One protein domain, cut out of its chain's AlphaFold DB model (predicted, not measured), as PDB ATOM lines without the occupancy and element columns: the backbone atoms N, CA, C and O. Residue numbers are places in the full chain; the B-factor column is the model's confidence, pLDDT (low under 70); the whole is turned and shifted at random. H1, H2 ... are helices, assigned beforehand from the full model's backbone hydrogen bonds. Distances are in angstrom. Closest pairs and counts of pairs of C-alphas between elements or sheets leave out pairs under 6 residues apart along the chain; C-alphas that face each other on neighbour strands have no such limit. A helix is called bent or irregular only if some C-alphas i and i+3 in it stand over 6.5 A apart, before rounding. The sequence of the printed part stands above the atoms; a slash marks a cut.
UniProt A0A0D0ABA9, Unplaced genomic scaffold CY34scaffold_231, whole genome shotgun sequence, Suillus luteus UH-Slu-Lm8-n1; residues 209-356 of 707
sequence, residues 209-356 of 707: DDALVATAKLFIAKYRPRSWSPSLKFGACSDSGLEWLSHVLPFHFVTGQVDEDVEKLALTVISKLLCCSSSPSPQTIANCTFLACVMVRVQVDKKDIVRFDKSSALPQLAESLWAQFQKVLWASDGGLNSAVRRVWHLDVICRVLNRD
ATOM      1  N   ASP A 209      15.407 -41.242 -35.086       54.66
ATOM      2  CA  ASP A 209      15.984 -41.976 -36.204       54.66
ATOM      3  C   ASP A 209      17.015 -41.100 -36.945       54.66
ATOM      4  O   ASP A 209      16.710 -40.291 -37.833       54.66
ATOM      5  N   ASP A 210      18.278 -41.279 -36.544       65.00
ATOM      6  CA  ASP A 210      19.490 -40.604 -37.038       65.00
ATOM      7  C   ASP A 210      19.589 -40.539 -38.576       65.00
ATOM      8  O   ASP A 210      20.221 -39.625 -39.120       65.00
ATOM      9  N   ALA A 211      18.962 -41.477 -39.295       59.62
ATOM     10  CA  ALA A 211      18.979 -41.533 -40.753       59.62
ATOM     11  C   ALA A 211      18.346 -40.287 -41.392       59.62
ATOM     12  O   ALA A 211      18.927 -39.727 -42.320       59.62
ATOM     13  N   LEU A 212      17.210 -39.790 -40.885       63.91
ATOM     14  CA  LEU A 212      16.533 -38.608 -41.442       63.91
ATOM     15  C   LEU A 212      17.335 -37.323 -41.208       63.91
ATOM     16  O   LEU A 212      17.424 -36.466 -42.089       63.91
ATOM     17  N   VAL A 213      17.968 -37.210 -40.040       66.12
ATOM     18  CA  VAL A 213      18.834 -36.076 -39.691       66.12
ATOM     19  C   VAL A 213      20.106 -36.091 -40.537       66.12
ATOM     20  O   VAL A 213      20.499 -35.052 -41.070       66.12
ATOM     21  N   ALA A 214      20.728 -37.261 -40.710       65.62
ATOM     22  CA  ALA A 214      21.855 -37.454 -41.617       65.62
ATOM     23  C   ALA A 214      21.484 -37.053 -43.051       65.62
ATOM     24  O   ALA A 214      22.170 -36.236 -43.662       65.62
ATOM     25  N   THR A 215      20.344 -37.540 -43.542       66.25
ATOM     26  CA  THR A 215      19.812 -37.241 -44.874       66.25
ATOM     27  C   THR A 215      19.628 -35.751 -45.106       66.25
ATOM     28  O   THR A 215      20.152 -35.181 -46.059       66.25
ATOM     29  N   ALA A 216      18.891 -35.088 -44.219       66.25
ATOM     30  CA  ALA A 216      18.562 -33.692 -44.425       66.25
ATOM     31  C   ALA A 216      19.793 -32.784 -44.231       66.25
ATOM     32  O   ALA A 216      19.925 -31.777 -44.927       66.25
ATOM     33  N   LYS A 217      20.768 -33.167 -43.388       66.25
ATOM     34  CA  LYS A 217      22.074 -32.488 -43.342       66.25
ATOM     35  C   LYS A 217      22.870 -32.643 -44.633       66.25
ATOM     36  O   LYS A 217      23.434 -31.649 -45.085       66.25
ATOM     37  N   LEU A 218      22.889 -33.830 -45.238       66.81
ATOM     38  CA  LEU A 218      23.563 -34.052 -46.518       66.81
ATOM     39  C   LEU A 218      23.023 -33.117 -47.618       66.81
ATOM     40  O   LEU A 218      23.789 -32.624 -48.446       66.81
ATOM     41  N   PHE A 219      21.729 -32.784 -47.577       68.62
ATOM     42  CA  PHE A 219      21.125 -31.787 -48.469       68.62
ATOM     43  C   PHE A 219      21.457 -30.336 -48.112       68.62
ATOM     44  O   PHE A 219      21.670 -29.507 -48.999       68.62
ATOM     45  N   ILE A 220      21.515 -30.004 -46.821       67.94
ATOM     46  CA  ILE A 220      21.750 -28.628 -46.353       67.94
ATOM     47  C   ILE A 220      23.224 -28.226 -46.454       67.94
ATOM     48  O   ILE A 220      23.505 -27.042 -46.671       67.94
ATOM     49  N   ALA A 221      24.158 -29.178 -46.360       63.97
ATOM     50  CA  ALA A 221      25.600 -28.948 -46.490       63.97
ATOM     51  C   ALA A 221      25.965 -28.202 -47.790       63.97
ATOM     52  O   ALA A 221      26.883 -27.384 -47.807       63.97
ATOM     53  N   LYS A 222      25.172 -28.376 -48.856       63.19
ATOM     54  CA  LYS A 222      25.315 -27.651 -50.127       63.19
ATOM     55  C   LYS A 222      25.083 -26.138 -50.018       63.19
ATOM     56  O   LYS A 222      25.597 -25.374 -50.832       63.19
ATOM     57  N   TYR A 223      24.284 -25.690 -49.051       64.69
ATOM     58  CA  TYR A 223      23.679 -24.357 -49.069       64.69
ATOM     59  C   TYR A 223      23.956 -23.494 -47.827       64.69
ATOM     60  O   TYR A 223      23.548 -22.324 -47.807       64.69
ATOM     61  N   ARG A 224      24.618 -24.012 -46.780       64.75
ATOM     62  CA  ARG A 224      24.920 -23.238 -45.561       64.75
ATOM     63  C   ARG A 224      26.418 -23.048 -45.279       64.75
ATOM     64  O   ARG A 224      27.200 -23.973 -45.450       64.75
ATOM     65  N   PRO A 225      26.820 -21.871 -44.753       57.69
ATOM     66  CA  PRO A 225      28.165 -21.661 -44.224       57.69
ATOM     67  C   PRO A 225      28.404 -22.447 -42.919       57.69
ATOM     68  O   PRO A 225      27.509 -22.537 -42.079       57.69
ATOM     69  N   ARG A 226      29.649 -22.926 -42.739       58.28
ATOM     70  CA  ARG A 226      30.237 -23.817 -41.695       58.28
ATOM     71  C   ARG A 226      29.849 -23.636 -40.207       58.28
ATOM     72  O   ARG A 226      30.361 -24.352 -39.359       58.28
ATOM     73  N   SER A 227      29.013 -22.674 -39.828       57.38
ATOM     74  CA  SER A 227      28.822 -22.266 -38.422       57.38
ATOM     75  C   SER A 227      27.708 -22.993 -37.648       57.38
ATOM     76  O   SER A 227      27.511 -22.705 -36.467       57.38
ATOM     77  N   TRP A 228      26.979 -23.922 -38.275       52.22
ATOM     78  CA  TRP A 228      25.805 -24.593 -37.696       52.22
ATOM     79  C   TRP A 228      25.987 -26.121 -37.663       52.22
ATOM     80  O   TRP A 228      25.389 -26.837 -38.456       52.22
ATOM     81  N   SER A 229      26.782 -26.632 -36.719       51.56
ATOM     82  CA  SER A 229      26.904 -28.083 -36.497       51.56
ATOM     83  C   SER A 229      26.536 -28.445 -35.055       51.56
ATOM     84  O   SER A 229      27.399 -28.445 -34.177       51.56
ATOM     85  N   PRO A 230      25.262 -28.774 -34.754       53.78
ATOM     86  CA  PRO A 230      24.973 -29.612 -33.599       53.78
ATOM     87  C   PRO A 230      25.672 -30.962 -33.808       53.78
ATOM     88  O   PRO A 230      25.476 -31.608 -34.845       53.78
ATOM     89  N   SER A 231      26.508 -31.358 -32.841       56.72
ATOM     90  CA  SER A 231      27.215 -32.641 -32.829       56.72
ATOM     91  C   SER A 231      26.197 -33.776 -32.886       56.72
ATOM     92  O   SER A 231      25.462 -34.000 -31.922       56.72
ATOM     93  N   LEU A 232      26.125 -34.457 -34.026       60.41
ATOM     94  CA  LEU A 232      25.255 -35.610 -34.211       60.41
ATOM     95  C   LEU A 232      25.748 -36.771 -33.349       60.41
ATOM     96  O   LEU A 232      26.945 -37.063 -33.309       60.41
ATOM     97  N   LYS A 233      24.819 -37.443 -32.670       63.72
ATOM     98  CA  LYS A 233      25.086 -38.696 -31.971       63.72
ATOM     99  C   LYS A 233      24.632 -39.848 -32.862       63.72
ATOM    100  O   LYS A 233      23.634 -40.467 -32.556       63.72
ATOM    101  N   PHE A 234      25.416 -40.182 -33.889       60.84
ATOM    102  CA  PHE A 234      25.177 -41.307 -34.819       60.84
ATOM    103  C   PHE A 234      25.130 -42.707 -34.162       60.84
ATOM    104  O   PHE A 234      25.222 -43.737 -34.834       60.84
ATOM    105  N   GLY A 235      25.089 -42.770 -32.831       64.19
ATOM    106  CA  GLY A 235      25.050 -43.989 -32.046       64.19
ATOM    107  C   GLY A 235      23.737 -44.755 -32.192       64.19
ATOM    108  O   GLY A 235      23.793 -45.972 -32.060       64.19
ATOM    109  N   ALA A 236      22.623 -44.085 -32.515       69.38
ATOM    110  CA  ALA A 236      21.271 -44.634 -32.412       69.38
ATOM    111  C   ALA A 236      20.662 -45.124 -33.742       69.38
ATOM    112  O   ALA A 236      19.622 -45.772 -33.713       69.38
ATOM    113  N   CYS A 237      21.299 -44.863 -34.891       74.75
ATOM    114  CA  CYS A 237      20.799 -45.330 -36.189       74.75
ATOM    115  C   CYS A 237      20.589 -46.855 -36.221       74.75
ATOM    116  O   CYS A 237      21.515 -47.612 -35.916       74.75
ATOM    117  N   SER A 238      19.401 -47.279 -36.657       82.31
ATOM    118  CA  SER A 238      19.077 -48.684 -36.933       82.31
ATOM    119  C   SER A 238      19.930 -49.254 -38.076       82.31
ATOM    120  O   SER A 238      20.379 -48.505 -38.950       82.31
ATOM    121  N   ASP A 239      20.116 -50.579 -38.113       82.12
ATOM    122  CA  ASP A 239      20.879 -51.256 -39.178       82.12
ATOM    123  C   ASP A 239      20.300 -50.977 -40.572       82.12
ATOM    124  O   ASP A 239      21.046 -50.711 -41.513       82.12
ATOM    125  N   SER A 240      18.969 -50.930 -40.700       83.00
ATOM    126  CA  SER A 240      18.294 -50.586 -41.959       83.00
ATOM    127  C   SER A 240      18.526 -49.127 -42.369       83.00
ATOM    128  O   SER A 240      18.641 -48.820 -43.557       83.00
ATOM    129  N   GLY A 241      18.629 -48.214 -41.396       82.94
ATOM    130  CA  GLY A 241      19.021 -46.827 -41.626       82.94
ATOM    131  C   GLY A 241      20.474 -46.706 -42.085       82.94
ATOM    132  O   GLY A 241      20.757 -45.962 -43.024       82.94
ATOM    133  N   LEU A 242      21.386 -47.472 -41.478       84.50
ATOM    134  CA  LEU A 242      22.795 -47.515 -41.870       84.50
ATOM    135  C   LEU A 242      22.969 -48.107 -43.275       84.50
ATOM    136  O   LEU A 242      23.686 -47.523 -44.086       84.50
ATOM    137  N   GLU A 243      22.291 -49.213 -43.593       86.44
ATOM    138  CA  GLU A 243      22.320 -49.829 -44.926       86.44
ATOM    139  C   GLU A 243      21.851 -48.834 -45.994       86.44
ATOM    140  O   GLU A 243      22.539 -48.619 -46.995       86.44
ATOM    141  N   TRP A 244      20.742 -48.137 -45.744       86.88
ATOM    142  CA  TRP A 244      20.258 -47.084 -46.633       86.88
ATOM    143  C   TRP A 244      21.263 -45.924 -46.767       86.88
ATOM    144  O   TRP A 244      21.540 -45.472 -47.881       86.88
ATOM    145  N   LEU A 245      21.882 -45.480 -45.665       87.50
ATOM    146  CA  LEU A 245      22.929 -44.450 -45.702       87.50
ATOM    147  C   LEU A 245      24.142 -44.890 -46.530       87.50
ATOM    148  O   LEU A 245      24.677 -44.079 -47.285       87.50
ATOM    149  N   SER A 246      24.556 -46.157 -46.443       90.00
ATOM    150  CA  SER A 246      25.675 -46.689 -47.236       90.00
ATOM    151  C   SER A 246      25.427 -46.583 -48.747       90.00
ATOM    152  O   SER A 246      26.367 -46.392 -49.516       90.00
ATOM    153  N   HIS A 247      24.160 -46.637 -49.165       88.31
ATOM    154  CA  HIS A 247      23.747 -46.492 -50.555       88.31
ATOM    155  C   HIS A 247      23.654 -45.020 -51.004       88.31
ATOM    156  O   HIS A 247      23.999 -44.704 -52.140       88.31
ATOM    157  N   VAL A 248      23.226 -44.106 -50.126       86.56
ATOM    158  CA  VAL A 248      22.964 -42.691 -50.469       86.56
ATOM    159  C   VAL A 248      24.195 -41.795 -50.323       86.56
ATOM    160  O   VAL A 248      24.372 -40.841 -51.081       86.56
ATOM    161  N   LEU A 249      25.090 -42.089 -49.383       88.38
ATOM    162  CA  LEU A 249      26.296 -41.288 -49.162       88.38
ATOM    163  C   LEU A 249      27.197 -41.126 -50.404       88.38
ATOM    164  O   LEU A 249      27.663 -40.005 -50.620       88.38
ATOM    165  N   PRO A 250      27.415 -42.145 -51.264       90.25
ATOM    166  CA  PRO A 250      28.233 -41.998 -52.469       90.25
ATOM    167  C   PRO A 250      27.803 -40.840 -53.382       90.25
ATOM    168  O   PRO A 250      28.654 -40.175 -53.976       90.25
ATOM    169  N   PHE A 251      26.503 -40.529 -53.445       85.38
ATOM    170  CA  PHE A 251      25.971 -39.412 -54.231       85.38
ATOM    171  C   PHE A 251      26.543 -38.060 -53.778       85.38
ATOM    172  O   PHE A 251      26.890 -37.209 -54.603       85.38
ATOM    173  N   HIS A 252      26.697 -37.860 -52.470       82.69
ATOM    174  CA  HIS A 252      27.234 -36.615 -51.912       82.69
ATOM    175  C   HIS A 252      28.726 -36.459 -52.198       82.69
ATOM    176  O   HIS A 252      29.191 -35.356 -52.500       82.69
ATOM    177  N   PHE A 253      29.465 -37.570 -52.202       85.12
ATOM    178  CA  PHE A 253      30.875 -37.561 -52.576       85.12
ATOM    179  C   PHE A 253      31.085 -37.263 -54.061       85.12
ATOM    180  O   PHE A 253      31.919 -36.421 -54.393       85.12
ATOM    181  N   VAL A 254      30.296 -37.863 -54.959       84.06
ATOM    182  CA  VAL A 254      30.435 -37.610 -56.405       84.06
ATOM    183  C   VAL A 254      30.006 -36.197 -56.798       84.06
ATOM    184  O   VAL A 254      30.600 -35.592 -57.688       84.06
ATOM    185  N   THR A 255      29.014 -35.626 -56.118       81.50
ATOM    186  CA  THR A 255      28.578 -34.244 -56.383       81.50
ATOM    187  C   THR A 255      29.534 -33.182 -55.824       81.50
ATOM    188  O   THR A 255      29.292 -31.989 -56.017       81.50
ATOM    189  N   GLY A 256      30.628 -33.593 -55.164       76.25
ATOM    190  CA  GLY A 256      31.660 -32.708 -54.618       76.25
ATOM    191  C   GLY A 256      31.242 -31.968 -53.344       76.25
ATOM    192  O   GLY A 256      31.872 -30.981 -52.971       76.25
ATOM    193  N   GLN A 257      30.176 -32.418 -52.681       69.62
ATOM    194  CA  GLN A 257      29.529 -31.728 -51.561       69.62
ATOM    195  C   GLN A 257      29.847 -32.418 -50.233       69.62
ATOM    196  O   GLN A 257      28.954 -32.872 -49.522       69.62
ATOM    197  N   VAL A 258      31.138 -32.520 -49.912       76.44
ATOM    198  CA  VAL A 258      31.619 -33.224 -48.715       76.44
ATOM    199  C   VAL A 258      32.329 -32.248 -47.792       76.44
ATOM    200  O   VAL A 258      33.374 -31.693 -48.140       76.44
ATOM    201  N   ASP A 259      31.764 -32.054 -46.607       80.69
ATOM    202  CA  ASP A 259      32.465 -31.459 -45.475       80.69
ATOM    203  C   ASP A 259      32.964 -32.547 -44.505       80.69
ATOM    204  O   ASP A 259      32.773 -33.746 -44.715       80.69
ATOM    205  N   GLU A 260      33.645 -32.121 -43.444       80.00
ATOM    206  CA  GLU A 260      34.213 -33.019 -42.433       80.00
ATOM    207  C   GLU A 260      33.137 -33.818 -41.672       80.00
ATOM    208  O   GLU A 260      33.380 -34.959 -41.278       80.00
ATOM    209  N   ASP A 261      31.933 -33.259 -41.501       78.50
ATOM    210  CA  ASP A 261      30.827 -33.931 -40.815       78.50
ATOM    211  C   ASP A 261      30.270 -35.079 -41.679       78.50
ATOM    212  O   ASP A 261      30.015 -36.173 -41.166       78.50
ATOM    213  N   VAL A 262      30.131 -34.861 -42.994       81.00
ATOM    214  CA  VAL A 262      29.732 -35.894 -43.967       81.00
ATOM    215  C   VAL A 262      30.790 -36.991 -44.081       81.00
ATOM    216  O   VAL A 262      30.452 -38.175 -44.097       81.00
ATOM    217  N   GLU A 263      32.071 -36.618 -44.102       84.06
ATOM    218  CA  GLU A 263      33.188 -37.567 -44.110       84.06
ATOM    219  C   GLU A 263      33.158 -38.453 -42.854       84.06
ATOM    220  O   GLU A 263      33.161 -39.680 -42.949       84.06
ATOM    221  N   LYS A 264      33.001 -37.849 -41.672       83.12
ATOM    222  CA  LYS A 264      32.894 -38.572 -40.398       83.12
ATOM    223  C   LYS A 264      31.665 -39.484 -40.322       83.12
ATOM    224  O   LYS A 264      31.748 -40.578 -39.755       83.12
ATOM    225  N   LEU A 265      30.535 -39.055 -40.882       83.81
ATOM    226  CA  LEU A 265      29.335 -39.882 -40.996       83.81
ATOM    227  C   LEU A 265      29.597 -41.112 -41.869       83.81
ATOM    228  O   LEU A 265      29.314 -42.226 -41.436       83.81
ATOM    229  N   ALA A 266      30.185 -40.929 -43.052       87.44
ATOM    230  CA  ALA A 266      30.510 -42.033 -43.949       87.44
ATOM    231  C   ALA A 266      31.434 -43.062 -43.288       87.44
ATOM    232  O   ALA A 266      31.150 -44.259 -43.326       87.44
ATOM    233  N   LEU A 267      32.463 -42.598 -42.576       85.19
ATOM    234  CA  LEU A 267      33.333 -43.472 -41.787       85.19
ATOM    235  C   LEU A 267      32.562 -44.237 -40.710       85.19
ATOM    236  O   LEU A 267      32.802 -45.426 -40.515       85.19
ATOM    237  N   THR A 268      31.633 -43.573 -40.018       84.50
ATOM    238  CA  THR A 268      30.811 -44.201 -38.972       84.50
ATOM    239  C   THR A 268      29.899 -45.276 -39.560       84.50
ATOM    240  O   THR A 268      29.790 -46.352 -38.977       84.50
ATOM    241  N   VAL A 269      29.285 -45.014 -40.718       87.31
ATOM    242  CA  VAL A 269      28.423 -45.967 -41.435       87.31
ATOM    243  C   VAL A 269      29.219 -47.198 -41.848       87.31
ATOM    244  O   VAL A 269      28.837 -48.304 -41.476       87.31
ATOM    245  N   ILE A 270      30.360 -47.013 -42.521       89.25
ATOM    246  CA  ILE A 270      31.235 -48.124 -42.922       89.25
ATOM    247  C   ILE A 270      31.697 -48.909 -41.690       89.25
ATOM    248  O   ILE A 270      31.597 -50.132 -41.651       89.25
ATOM    249  N   SER A 271      32.169 -48.202 -40.661       85.31
ATOM    250  CA  SER A 271      32.685 -48.813 -39.437       85.31
ATOM    251  C   SER A 271      31.635 -49.662 -38.736       85.31
ATOM    252  O   SER A 271      31.931 -50.789 -38.365       85.31
ATOM    253  N   LYS A 272      30.417 -49.143 -38.555       86.12
ATOM    254  CA  LYS A 272      29.339 -49.884 -37.898       86.12
ATOM    255  C   LYS A 272      28.901 -51.076 -38.739       86.12
ATOM    256  O   LYS A 272      28.925 -52.188 -38.235       86.12
ATOM    257  N   LEU A 273      28.583 -50.869 -40.017       86.62
ATOM    258  CA  LEU A 273      28.061 -51.933 -40.880       86.62
ATOM    259  C   LEU A 273      29.053 -53.082 -41.072       86.62
ATOM    260  O   LEU A 273      28.647 -54.240 -41.088       86.62
ATOM    261  N   LEU A 274      30.349 -52.783 -41.190       84.44
ATOM    262  CA  LEU A 274      31.369 -53.819 -41.370       84.44
ATOM    263  C   LEU A 274      31.809 -54.475 -40.055       84.44
ATOM    264  O   LEU A 274      32.273 -55.617 -40.089       84.44
ATOM    265  N   CYS A 275      31.656 -53.799 -38.909       79.94
ATOM    266  CA  CYS A 275      32.005 -54.338 -37.588       79.94
ATOM    267  C   CYS A 275      30.814 -54.907 -36.803       79.94
ATOM    268  O   CYS A 275      31.022 -55.410 -35.700       79.94
ATOM    269  N   CYS A 276      29.586 -54.843 -37.325       78.69
ATOM    270  CA  CYS A 276      28.445 -55.495 -36.692       78.69
ATOM    271  C   CYS A 276      28.697 -57.007 -36.537       78.69
ATOM    272  O   CYS A 276      29.295 -57.660 -37.398       78.69
ATOM    273  N   SER A 277      28.238 -57.558 -35.409       64.69
ATOM    274  CA  SER A 277      28.376 -58.980 -35.069       64.69
ATOM    275  C   SER A 277      27.558 -59.885 -35.991       64.69
ATOM    276  O   SER A 277      27.906 -61.045 -36.193       64.69
ATOM    277  N   SER A 278      26.477 -59.360 -36.569       81.25
ATOM    278  CA  SER A 278      25.771 -59.991 -37.681       81.25
ATOM    279  C   SER A 278      26.582 -59.825 -38.962       81.25
ATOM    280  O   SER A 278      26.994 -58.713 -39.288       81.25
ATOM    281  N   SER A 279      26.777 -60.909 -39.716       81.19
ATOM    282  CA  SER A 279      27.399 -60.828 -41.041       81.19
ATOM    283  C   SER A 279      26.601 -59.858 -41.925       81.19
ATOM    284  O   SER A 279      25.428 -60.140 -42.185       81.19
ATOM    285  N   PRO A 280      27.181 -58.728 -42.380       86.31
ATOM    286  CA  PRO A 280      26.483 -57.816 -43.281       86.31
ATOM    287  C   PRO A 280      26.127 -58.533 -44.588       86.31
ATOM    288  O   PRO A 280      26.825 -59.456 -45.017       86.31
ATOM    289  N   SER A 281      25.036 -58.110 -45.231       89.44
ATOM    290  CA  SER A 281      24.665 -58.643 -46.543       89.44
ATOM    291  C   SER A 281      25.767 -58.332 -47.570       89.44
ATOM    292  O   SER A 281      26.402 -57.275 -47.474       89.44
ATOM    293  N   PRO A 282      25.994 -59.181 -48.593       89.75
ATOM    294  CA  PRO A 282      26.943 -58.876 -49.672       89.75
ATOM    295  C   PRO A 282      26.695 -57.502 -50.307       89.75
ATOM    296  O   PRO A 282      27.632 -56.795 -50.672       89.75
ATOM    297  N   GLN A 283      25.427 -57.091 -50.357       90.00
ATOM    298  CA  GLN A 283      25.015 -55.779 -50.827       90.00
ATOM    299  C   GLN A 283      25.481 -54.636 -49.918       90.00
ATOM    300  O   GLN A 283      26.022 -53.640 -50.398       90.00
ATOM    301  N   THR A 284      25.301 -54.772 -48.604       90.38
ATOM    302  CA  THR A 284      25.805 -53.806 -47.620       90.38
ATOM    303  C   THR A 284      27.322 -53.661 -47.730       90.38
ATOM    304  O   THR A 284      27.834 -52.539 -47.745       90.38
ATOM    305  N   ILE A 285      28.042 -54.780 -47.868       89.81
ATOM    306  CA  ILE A 285      29.496 -54.771 -48.052       89.81
ATOM    307  C   ILE A 285      29.850 -54.031 -49.346       89.81
ATOM    308  O   ILE A 285      30.665 -53.114 -49.314       89.81
ATOM    309  N   ALA A 286      29.197 -54.349 -50.467       91.44
ATOM    310  CA  ALA A 286      29.444 -53.687 -51.746       91.44
ATOM    311  C   ALA A 286      29.152 -52.182 -51.719       91.44
ATOM    312  O   ALA A 286      29.951 -51.402 -52.236       91.44
ATOM    313  N   ASN A 287      28.069 -51.750 -51.068       91.94
ATOM    314  CA  ASN A 287      27.773 -50.331 -50.871       91.94
ATOM    315  C   ASN A 287      28.847 -49.636 -50.017       91.94
ATOM    316  O   ASN A 287      29.292 -48.547 -50.375       91.94
ATOM    317  N   CYS A 288      29.316 -50.266 -48.934       92.00
ATOM    318  CA  CYS A 288      30.397 -49.725 -48.103       92.00
ATOM    319  C   CYS A 288      31.726 -49.633 -48.867       92.00
ATOM    320  O   CYS A 288      32.408 -48.612 -48.783       92.00
ATOM    321  N   THR A 289      32.074 -50.658 -49.650       91.12
ATOM    322  CA  THR A 289      33.263 -50.667 -50.516       91.12
ATOM    323  C   THR A 289      33.165 -49.585 -51.587       91.12
ATOM    324  O   THR A 289      34.116 -48.839 -51.796       91.12
ATOM    325  N   PHE A 290      32.006 -49.445 -52.238       93.12
ATOM    326  CA  PHE A 290      31.774 -48.397 -53.230       93.12
ATOM    327  C   PHE A 290      31.880 -47.004 -52.608       93.12
ATOM    328  O   PHE A 290      32.572 -46.143 -53.145       93.12
ATOM    329  N   LEU A 291      31.264 -46.788 -51.443       92.25
ATOM    330  CA  LEU A 291      31.407 -45.547 -50.692       92.25
ATOM    331  C   LEU A 291      32.884 -45.258 -50.397       92.25
ATOM    332  O   LEU A 291      33.350 -44.163 -50.701       92.25
ATOM    333  N   ALA A 292      33.639 -46.246 -49.909       90.62
ATOM    334  CA  ALA A 292      35.074 -46.114 -49.680       90.62
ATOM    335  C   ALA A 292      35.840 -45.735 -50.962       90.62
ATOM    336  O   ALA A 292      36.670 -44.827 -50.911       90.62
ATOM    337  N   CYS A 293      35.530 -46.348 -52.113       90.81
ATOM    338  CA  CYS A 293      36.108 -45.990 -53.417       90.81
ATOM    339  C   CYS A 293      35.912 -44.504 -53.726       90.81
ATOM    340  O   CYS A 293      36.875 -43.799 -54.041       90.81
ATOM    341  N   VAL A 294      34.679 -44.005 -53.604       90.44
ATOM    342  CA  VAL A 294      34.384 -42.599 -53.900       90.44
ATOM    343  C   VAL A 294      35.053 -41.669 -52.879       90.44
ATOM    344  O   VAL A 294      35.608 -40.637 -53.266       90.44
ATOM    345  N   MET A 295      35.096 -42.047 -51.596       87.56
ATOM    346  CA  MET A 295      35.805 -41.294 -50.549       87.56
ATOM    347  C   MET A 295      37.292 -41.110 -50.880       87.56
ATOM    348  O   MET A 295      37.827 -40.005 -50.760       87.56
ATOM    349  N   VAL A 296      37.949 -42.153 -51.399       84.62
ATOM    350  CA  VAL A 296      39.354 -42.080 -51.845       84.62
ATOM    351  C   VAL A 296      39.520 -41.550 -53.275       84.62
ATOM    352  O   VAL A 296      40.605 -41.645 -53.861       84.62
ATOM    353  N   ARG A 297      38.469 -40.930 -53.827       88.06
ATOM    354  CA  ARG A 297      38.434 -40.299 -55.153       88.06
ATOM    355  C   ARG A 297      38.729 -41.259 -56.308       88.06
ATOM    356  O   ARG A 297      39.350 -40.853 -57.292       88.06
ATOM    357  N   VAL A 298      38.302 -42.516 -56.204       88.50
ATOM    358  CA  VAL A 298      38.127 -43.355 -57.396       88.50
ATOM    359  C   VAL A 298      37.030 -42.707 -58.237       88.50
ATOM    360  O   VAL A 298      35.947 -42.422 -57.724       88.50
ATOM    361  N   GLN A 299      37.309 -42.427 -59.510       88.38
ATOM    362  CA  GLN A 299      36.260 -41.951 -60.405       88.38
ATOM    363  C   GLN A 299      35.308 -43.101 -60.700       88.38
ATOM    364  O   GLN A 299      35.765 -44.172 -61.070       88.38
ATOM    365  N   VAL A 300      34.009 -42.872 -60.560       89.12
ATOM    366  CA  VAL A 300      32.970 -43.875 -60.803       89.12
ATOM    367  C   VAL A 300      32.009 -43.362 -61.868       89.12
ATOM    368  O   VAL A 300      31.735 -42.159 -61.928       89.12
ATOM    369  N   ASP A 301      31.490 -44.259 -62.704       89.56
ATOM    370  CA  ASP A 301      30.415 -43.903 -63.628       89.56
ATOM    371  C   ASP A 301      29.165 -43.498 -62.829       89.56
ATOM    372  O   ASP A 301      28.792 -44.135 -61.840       89.56
ATOM    373  N   LYS A 302      28.483 -42.434 -63.260       86.31
ATOM    374  CA  LYS A 302      27.243 -41.975 -62.625       86.31
ATOM    375  C   LYS A 302      26.157 -43.050 -62.624       86.31
ATOM    376  O   LYS A 302      25.356 -43.093 -61.693       86.31
ATOM    377  N   LYS A 303      26.141 -43.912 -63.646       85.88
ATOM    378  CA  LYS A 303      25.211 -45.043 -63.755       85.88
ATOM    379  C   LYS A 303      25.430 -46.074 -62.651       85.88
ATOM    380  O   LYS A 303      24.471 -46.660 -62.165       85.88
ATOM    381  N   ASP A 304      26.670 -46.247 -62.210       88.31
ATOM    382  CA  ASP A 304      27.009 -47.199 -61.154       88.31
ATOM    383  C   ASP A 304      26.619 -46.681 -59.763       88.31
ATOM    384  O   ASP A 304      26.356 -47.470 -58.860       88.31
ATOM    385  N   ILE A 305      26.514 -45.359 -59.584       86.31
ATOM    386  CA  ILE A 305      26.073 -44.755 -58.318       86.31
ATOM    387  C   ILE A 305      24.603 -45.085 -58.046       86.31
ATOM    388  O   ILE A 305      24.269 -45.477 -56.926       86.31
ATOM    389  N   VAL A 306      23.750 -44.945 -59.070       84.88
ATOM    390  CA  VAL A 306      22.294 -45.139 -58.952       84.88
ATOM    391  C   VAL A 306      21.870 -46.595 -58.824       84.88
ATOM    392  O   VAL A 306      20.757 -46.846 -58.373       84.88
ATOM    393  N   ARG A 307      22.737 -47.553 -59.169       86.88
ATOM    394  CA  ARG A 307      22.418 -48.976 -59.030       86.88
ATOM    395  C   ARG A 307      22.212 -49.359 -57.573       86.88
ATOM    396  O   ARG A 307      23.079 -49.108 -56.732       86.88
ATOM    397  N   PHE A 308      21.086 -49.987 -57.268       85.69
ATOM    398  CA  PHE A 308      20.795 -50.528 -55.955       85.69
ATOM    399  C   PHE A 308      21.727 -51.697 -55.653       85.69
ATOM    400  O   PHE A 308      22.502 -51.598 -54.702       85.69
ATOM    401  N   ASP A 309      21.714 -52.744 -56.485       88.81
ATOM    402  CA  ASP A 309      22.549 -53.932 -56.299       88.81
ATOM    403  C   ASP A 309      23.959 -53.729 -56.881       88.81
ATOM    404  O   ASP A 309      24.147 -53.497 -58.076       88.81
ATOM    405  N   LYS A 310      24.966 -53.809 -56.010       91.12
ATOM    406  CA  LYS A 310      26.396 -53.702 -56.338       91.12
ATOM    407  C   LYS A 310      27.166 -54.964 -55.944       91.12
ATOM    408  O   LYS A 310      28.384 -55.013 -56.122       91.12
ATOM    409  N   SER A 311      26.486 -55.970 -55.396       91.38
ATOM    410  CA  SER A 311      27.100 -57.153 -54.788       91.38
ATOM    411  C   SER A 311      27.991 -57.928 -55.766       91.38
ATOM    412  O   SER A 311      29.095 -58.331 -55.409       91.38
ATOM    413  N   SER A 312      27.574 -58.048 -57.028       90.81
ATOM    414  CA  SER A 312      28.345 -58.732 -58.076       90.81
ATOM    415  C   SER A 312      29.616 -57.988 -58.511       90.81
ATOM    416  O   SER A 312      30.548 -58.615 -59.015       90.81
ATOM    417  N   ALA A 313      29.707 -56.675 -58.276       90.75
ATOM    418  CA  ALA A 313      30.898 -55.876 -58.571       90.75
ATOM    419  C   ALA A 313      31.902 -55.825 -57.416       90.75
ATOM    420  O   ALA A 313      32.950 -55.189 -57.538       90.75
ATOM    421  N   LEU A 314      31.609 -56.474 -56.289       89.38
ATOM    422  CA  LEU A 314      32.407 -56.347 -55.079       89.38
ATOM    423  C   LEU A 314      33.904 -56.676 -55.255       89.38
ATOM    424  O   LEU A 314      34.712 -55.892 -54.752       89.38
ATOM    425  N   PRO A 315      34.310 -57.709 -56.022       87.44
ATOM    426  CA  PRO A 315      35.726 -57.944 -56.312       87.44
ATOM    427  C   PRO A 315      36.387 -56.772 -57.055       87.44
ATOM    428  O   PRO A 315      37.435 -56.289 -56.637       87.44
ATOM    429  N   GLN A 316      35.735 -56.234 -58.094       88.81
ATOM    430  CA  GLN A 316      36.246 -55.091 -58.872       88.81
ATOM    431  C   GLN A 316      36.329 -53.817 -58.024       88.81
ATOM    432  O   GLN A 316      37.262 -53.022 -58.165       88.81
ATOM    433  N   LEU A 317      35.357 -53.618 -57.130       89.56
ATOM    434  CA  LEU A 317      35.351 -52.517 -56.174       89.56
ATOM    435  C   LEU A 317      36.532 -52.621 -55.210       89.56
ATOM    436  O   LEU A 317      37.239 -51.634 -55.017       89.56
ATOM    437  N   ALA A 318      36.774 -53.805 -54.647       86.88
ATOM    438  CA  ALA A 318      37.894 -54.046 -53.748       86.88
ATOM    439  C   ALA A 318      39.245 -53.851 -54.458       86.88
ATOM    440  O   ALA A 318      40.118 -53.159 -53.933       86.88
ATOM    441  N   GLU A 319      39.398 -54.373 -55.680       85.69
ATOM    442  CA  GLU A 319      40.593 -54.174 -56.513       85.69
ATOM    443  C   GLU A 319      40.847 -52.693 -56.813       85.69
ATOM    444  O   GLU A 319      41.978 -52.218 -56.716       85.69
ATOM    445  N   SER A 320      39.797 -51.937 -57.132       87.62
ATOM    446  CA  SER A 320      39.911 -50.514 -57.473       87.62
ATOM    447  C   SER A 320      40.209 -49.648 -56.256       87.62
ATOM    448  O   SER A 320      41.062 -48.757 -56.322       87.62
ATOM    449  N   LEU A 321      39.547 -49.934 -55.130       86.38
ATOM    450  CA  LEU A 321      39.843 -49.319 -53.839       86.38
ATOM    451  C   LEU A 321      41.316 -49.526 -53.486       86.38
ATOM    452  O   LEU A 321      42.011 -48.582 -53.106       86.38
ATOM    453  N   TRP A 322      41.798 -50.753 -53.673       82.56
ATOM    454  CA  TRP A 322      43.177 -51.124 -53.415       82.56
ATOM    455  C   TRP A 322      44.164 -50.439 -54.364       82.56
ATOM    456  O   TRP A 322      45.133 -49.840 -53.902       82.56
ATOM    457  N   ALA A 323      43.919 -50.454 -55.674       84.50
ATOM    458  CA  ALA A 323      44.780 -49.799 -56.658       84.50
ATOM    459  C   ALA A 323      44.906 -48.293 -56.384       84.50
ATOM    460  O   ALA A 323      46.003 -47.723 -56.417       84.50
ATOM    461  N   GLN A 324      43.793 -47.642 -56.040       84.38
ATOM    462  CA  GLN A 324      43.791 -46.235 -55.666       84.38
ATOM    463  C   GLN A 324      44.529 -46.002 -54.351       84.38
ATOM    464  O   GLN A 324      45.313 -45.058 -54.254       84.38
ATOM    465  N   PHE A 325      44.332 -46.867 -53.357       79.44
ATOM    466  CA  PHE A 325      45.064 -46.813 -52.100       79.44
ATOM    467  C   PHE A 325      46.576 -46.956 -52.304       79.44
ATOM    468  O   PHE A 325      47.346 -46.142 -51.794       79.44
ATOM    469  N   GLN A 326      47.011 -47.919 -53.118       77.00
ATOM    470  CA  GLN A 326      48.409 -48.079 -53.498       77.00
ATOM    471  C   GLN A 326      48.923 -46.805 -54.158       77.00
ATOM    472  O   GLN A 326      49.892 -46.220 -53.684       77.00
ATOM    473  N   LYS A 327      48.261 -46.317 -55.208       82.00
ATOM    474  CA  LYS A 327      48.659 -45.084 -55.895       82.00
ATOM    475  C   LYS A 327      48.806 -43.913 -54.920       82.00
ATOM    476  O   LYS A 327      49.773 -43.156 -54.977       82.00
ATOM    477  N   VAL A 328      47.865 -43.794 -53.994       75.25
ATOM    478  CA  VAL A 328      47.860 -42.798 -52.929       75.25
ATOM    479  C   VAL A 328      49.061 -42.956 -51.981       75.25
ATOM    480  O   VAL A 328      49.679 -41.957 -51.601       75.25
ATOM    481  N   LEU A 329      49.407 -44.183 -51.602       70.69
ATOM    482  CA  LEU A 329      50.594 -44.488 -50.805       70.69
ATOM    483  C   LEU A 329      51.905 -44.285 -51.565       70.69
ATOM    484  O   LEU A 329      52.927 -44.071 -50.925       70.69
ATOM    485  N   TRP A 330      51.901 -44.387 -52.892       73.62
ATOM    486  CA  TRP A 330      53.105 -44.290 -53.720       73.62
ATOM    487  C   TRP A 330      53.378 -42.873 -54.235       73.62
ATOM    488  O   TRP A 330      54.527 -42.559 -54.516       73.62
ATOM    489  N   ALA A 331      52.374 -41.995 -54.312       76.81
ATOM    490  CA  ALA A 331      52.556 -40.611 -54.760       76.81
ATOM    491  C   ALA A 331      53.498 -39.845 -53.813       76.81
ATOM    492  O   ALA A 331      53.109 -39.555 -52.677       76.81
ATOM    493  N   SER A 332      54.728 -39.575 -54.254       58.78
ATOM    494  CA  SER A 332      55.837 -39.013 -53.467       58.78
ATOM    495  C   SER A 332      55.651 -37.543 -53.070       58.78
ATOM    496  O   SER A 332      56.147 -37.144 -52.023       58.78
ATOM    497  N   ASP A 333      54.864 -36.772 -53.830       63.62
ATOM    498  CA  ASP A 333      54.946 -35.298 -53.800       63.62
ATOM    499  C   ASP A 333      53.700 -34.595 -53.214       63.62
ATOM    500  O   ASP A 333      53.557 -33.374 -53.274       63.62
ATOM    501  N   GLY A 334      52.754 -35.343 -52.639       57.97
ATOM    502  CA  GLY A 334      51.525 -34.770 -52.074       57.97
ATOM    503  C   GLY A 334      51.660 -34.411 -50.593       57.97
ATOM    504  O   GLY A 334      51.715 -35.318 -49.765       57.97
ATOM    505  N   GLY A 335      51.628 -33.115 -50.253       57.12
ATOM    506  CA  GLY A 335      51.793 -32.588 -48.888       57.12
ATOM    507  C   GLY A 335      50.992 -33.297 -47.775       57.12
ATOM    508  O   GLY A 335      49.850 -33.734 -47.969       57.12
ATOM    509  N   LEU A 336      51.603 -33.357 -46.586       44.97
ATOM    510  CA  LEU A 336      51.250 -34.176 -45.411       44.97
ATOM    511  C   LEU A 336      49.793 -34.038 -44.919       44.97
ATOM    512  O   LEU A 336      49.187 -35.021 -44.500       44.97
ATOM    513  N   ASN A 337      49.168 -32.866 -45.074       54.03
ATOM    514  CA  ASN A 337      47.757 -32.648 -44.703       54.03
ATOM    515  C   ASN A 337      46.774 -33.526 -45.494       54.03
ATOM    516  O   ASN A 337      45.688 -33.853 -45.016       54.03
ATOM    517  N   SER A 338      47.154 -33.945 -46.702       57.38
ATOM    518  CA  SER A 338      46.390 -34.949 -47.435       57.38
ATOM    519  C   SER A 338      46.705 -36.366 -46.955       57.38
ATOM    520  O   SER A 338      45.859 -37.231 -47.105       57.38
ATOM    521  N   ALA A 339      47.883 -36.643 -46.384       48.97
ATOM    522  CA  ALA A 339      48.269 -37.962 -45.872       48.97
ATOM    523  C   ALA A 339      47.555 -38.318 -44.554       48.97
ATOM    524  O   ALA A 339      47.082 -39.440 -44.423       48.97
ATOM    525  N   VAL A 340      47.351 -37.364 -43.637       48.38
ATOM    526  CA  VAL A 340      46.599 -37.602 -42.386       48.38
ATOM    527  C   VAL A 340      45.130 -37.950 -42.659       48.38
ATOM    528  O   VAL A 340      44.621 -38.917 -42.097       48.38
ATOM    529  N   ARG A 341      44.459 -37.285 -43.617       57.44
ATOM    530  CA  ARG A 341      43.131 -37.743 -44.095       57.44
ATOM    531  C   ARG A 341      43.180 -39.149 -44.707       57.44
ATOM    532  O   ARG A 341      42.228 -39.913 -44.605       57.44
ATOM    533  N   ARG A 342      44.305 -39.532 -45.320       61.94
ATOM    534  CA  ARG A 342      44.501 -40.863 -45.923       61.94
ATOM    535  C   ARG A 342      44.693 -41.978 -44.886       61.94
ATOM    536  O   ARG A 342      44.326 -43.111 -45.171       61.94
ATOM    537  N   VAL A 343      45.158 -41.665 -43.676       58.22
ATOM    538  CA  VAL A 343      45.214 -42.616 -42.545       58.22
ATOM    539  C   VAL A 343      43.815 -43.064 -42.112       58.22
ATOM    540  O   VAL A 343      43.627 -44.188 -41.661       58.22
ATOM    541  N   TRP A 344      42.813 -42.199 -42.249       63.91
ATOM    542  CA  TRP A 344      41.439 -42.510 -41.849       63.91
ATOM    543  C   TRP A 344      40.779 -43.431 -42.872       63.91
ATOM    544  O   TRP A 344      40.099 -44.386 -42.501       63.91
ATOM    545  N   HIS A 345      41.075 -43.211 -44.156       68.50
ATOM    546  CA  HIS A 345      40.714 -44.144 -45.217       68.50
ATOM    547  C   HIS A 345      41.342 -45.521 -45.020       68.50
ATOM    548  O   HIS A 345      40.726 -46.503 -45.407       68.50
ATOM    549  N   LEU A 346      42.515 -45.613 -44.387       68.44
ATOM    550  CA  LEU A 346      43.156 -46.899 -44.148       68.44
ATOM    551  C   LEU A 346      42.312 -47.822 -43.272       68.44
ATOM    552  O   LEU A 346      42.120 -48.961 -43.653       68.44
ATOM    553  N   ASP A 347      41.774 -47.338 -42.149       70.25
ATOM    554  CA  ASP A 347      40.910 -48.146 -41.270       70.25
ATOM    555  C   ASP A 347      39.683 -48.672 -42.031       70.25
ATOM    556  O   ASP A 347      39.332 -49.845 -41.934       70.25
ATOM    557  N   VAL A 348      39.083 -47.825 -42.869       72.44
ATOM    558  CA  VAL A 348      37.974 -48.213 -43.749       72.44
ATOM    559  C   VAL A 348      38.393 -49.259 -44.780       72.44
ATOM    560  O   VAL A 348      37.713 -50.271 -44.921       72.44
ATOM    561  N   ILE A 349      39.509 -49.041 -45.474       75.12
ATOM    562  CA  ILE A 349      40.034 -49.961 -46.489       75.12
ATOM    563  C   ILE A 349      40.348 -51.309 -45.846       75.12
ATOM    564  O   ILE A 349      39.900 -52.339 -46.329       75.12
ATOM    565  N   CYS A 350      41.048 -51.294 -44.719       72.44
ATOM    566  CA  CYS A 350      41.365 -52.459 -43.914       72.44
ATOM    567  C   CYS A 350      40.105 -53.255 -43.547       72.44
ATOM    568  O   CYS A 350      40.033 -54.447 -43.832       72.44
ATOM    569  N   ARG A 351      39.071 -52.606 -42.998       75.38
ATOM    570  CA  ARG A 351      37.809 -53.278 -42.634       75.38
ATOM    571  C   ARG A 351      37.072 -53.870 -43.826       75.38
ATOM    572  O   ARG A 351      36.519 -54.959 -43.711       75.38
ATOM    573  N   VAL A 352      37.061 -53.157 -44.950       74.81
ATOM    574  CA  VAL A 352      36.480 -53.643 -46.207       74.81
ATOM    575  C   VAL A 352      37.235 -54.880 -46.702       74.81
ATOM    576  O   VAL A 352      36.616 -55.874 -47.065       74.81
ATOM    577  N   LEU A 353      38.569 -54.841 -46.675       71.38
ATOM    578  CA  LEU A 353      39.426 -55.917 -47.169       71.38
ATOM    579  C   LEU A 353      39.471 -57.146 -46.247       71.38
ATOM    580  O   LEU A 353      39.694 -58.244 -46.742       71.38
ATOM    581  N   ASN A 354      39.218 -56.992 -44.942       70.12
ATOM    582  CA  ASN A 354      39.260 -58.094 -43.967       70.12
ATOM    583  C   ASN A 354      38.145 -59.142 -44.141       70.12
ATOM    584  O   ASN A 354      38.180 -60.194 -43.521       70.12
ATOM    585  N   ARG A 355      37.107 -58.858 -44.932       70.50
ATOM    586  CA  ARG A 355      35.926 -59.730 -45.071       70.50
ATOM    587  C   ARG A 355      36.071 -60.778 -46.185       70.50
ATOM    588  O   ARG A 355      35.098 -61.050 -46.880       70.50
ATOM    589  N   ASP A 356      37.272 -61.323 -46.381       60.22
ATOM    590  CA  ASP A 356      37.590 -62.363 -47.385       60.22
ATOM    591  C   ASP A 356      37.271 -61.990 -48.850       60.22
ATOM    592  O   ASP A 356      37.212 -62.845 -49.732       60.22
TER     593      ASP A 356
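This is residues 209 to 356 of the 707 residues of an uncharacterized protein of Suillus luteus UH-Slu-Lm8-n1 (UniProt A0A0D0ABA9). Five helices, H2, H3, H4, H6 and H7, form a compact bundle with H4 in its middle; the longest helix, H6, lies at one end, and H1 packs on H2 at the other. H6 and H7 make a hairpin that opens toward its loop, where residues 330 to 337 stick out, while short H5 sits to one side, near H4. The printed part has 148 residues, with seven named helices in the order H1 to H7 and no named strand; the class is all helix. It is compact, with a radius of gyration of the C-alphas of 14.9 A and spans of 38 by 37 by 30 A.

H6, residues 311 to 330, runs 29.0 A from C-alpha 311 at (27.100, -57.153, -54.788) to C-alpha 330 at (53.105, -44.290, -53.720); it is irregular, C-alphas 312 and 315 being 7.6 A apart. H4 is residues 282 to 295, 19.7 A, and H7 residues 336 to 353, 24.8 A, with a kink of 33 degrees near residue 344. H3 is residues 260 to 275, 22.0 A. H2, residues 239 to 254, 24.0 A, has a kink of 32 degrees near residue 247 and is only just irregular, C-alphas 247 and 250 being 6.6 A apart. H1 is residues 210 to 220, beginning at C-alpha 210 (19.490, -40.604, -37.038), and H5 residues 302 to 306.

H4, the hub, touches H6 at a shallow tilt of 29 degrees, the same way, closest at the C-alphas of Gln 283 and Ser 311, 4.7 A. It touches H2 at 31 degrees, a shallow tilt, the same way, closest at C-alphas 250 and 291, 5.1 A. H3 and H4 form a hairpin, C-alphas 270 and 288 being closest at 5.5 A. H7 touches H4 with residues 345 to 352 alone, closest at C-alphas 289 and 352, 6.1 A. H6 and H7, a hairpin, touch through residues 318 to 322 and 349 to 353 alone. H1 touches H2, closest at C-alphas 211 and 241, 5.4 A, and is apart from H4, H6 and H7. In H1, H3 and H4 every O i to N i+4 pair is within hydrogen-bond range; H2 has 9 of 12, H6 14 of 16, H7 9 of 14, and H5 0 of 1, with 1 of 2 O i to N i+3 pairs.

The C-alphas of Asp 209 and Ser 332, the two farthest apart, are 43.5 A apart. The printed part has no cut; the link from H1 to H2, 18 residues, is long. Mean pLDDT of the printed part is 77.1, with 46 residues under 70, among them 209 to 236 and 332 to 346.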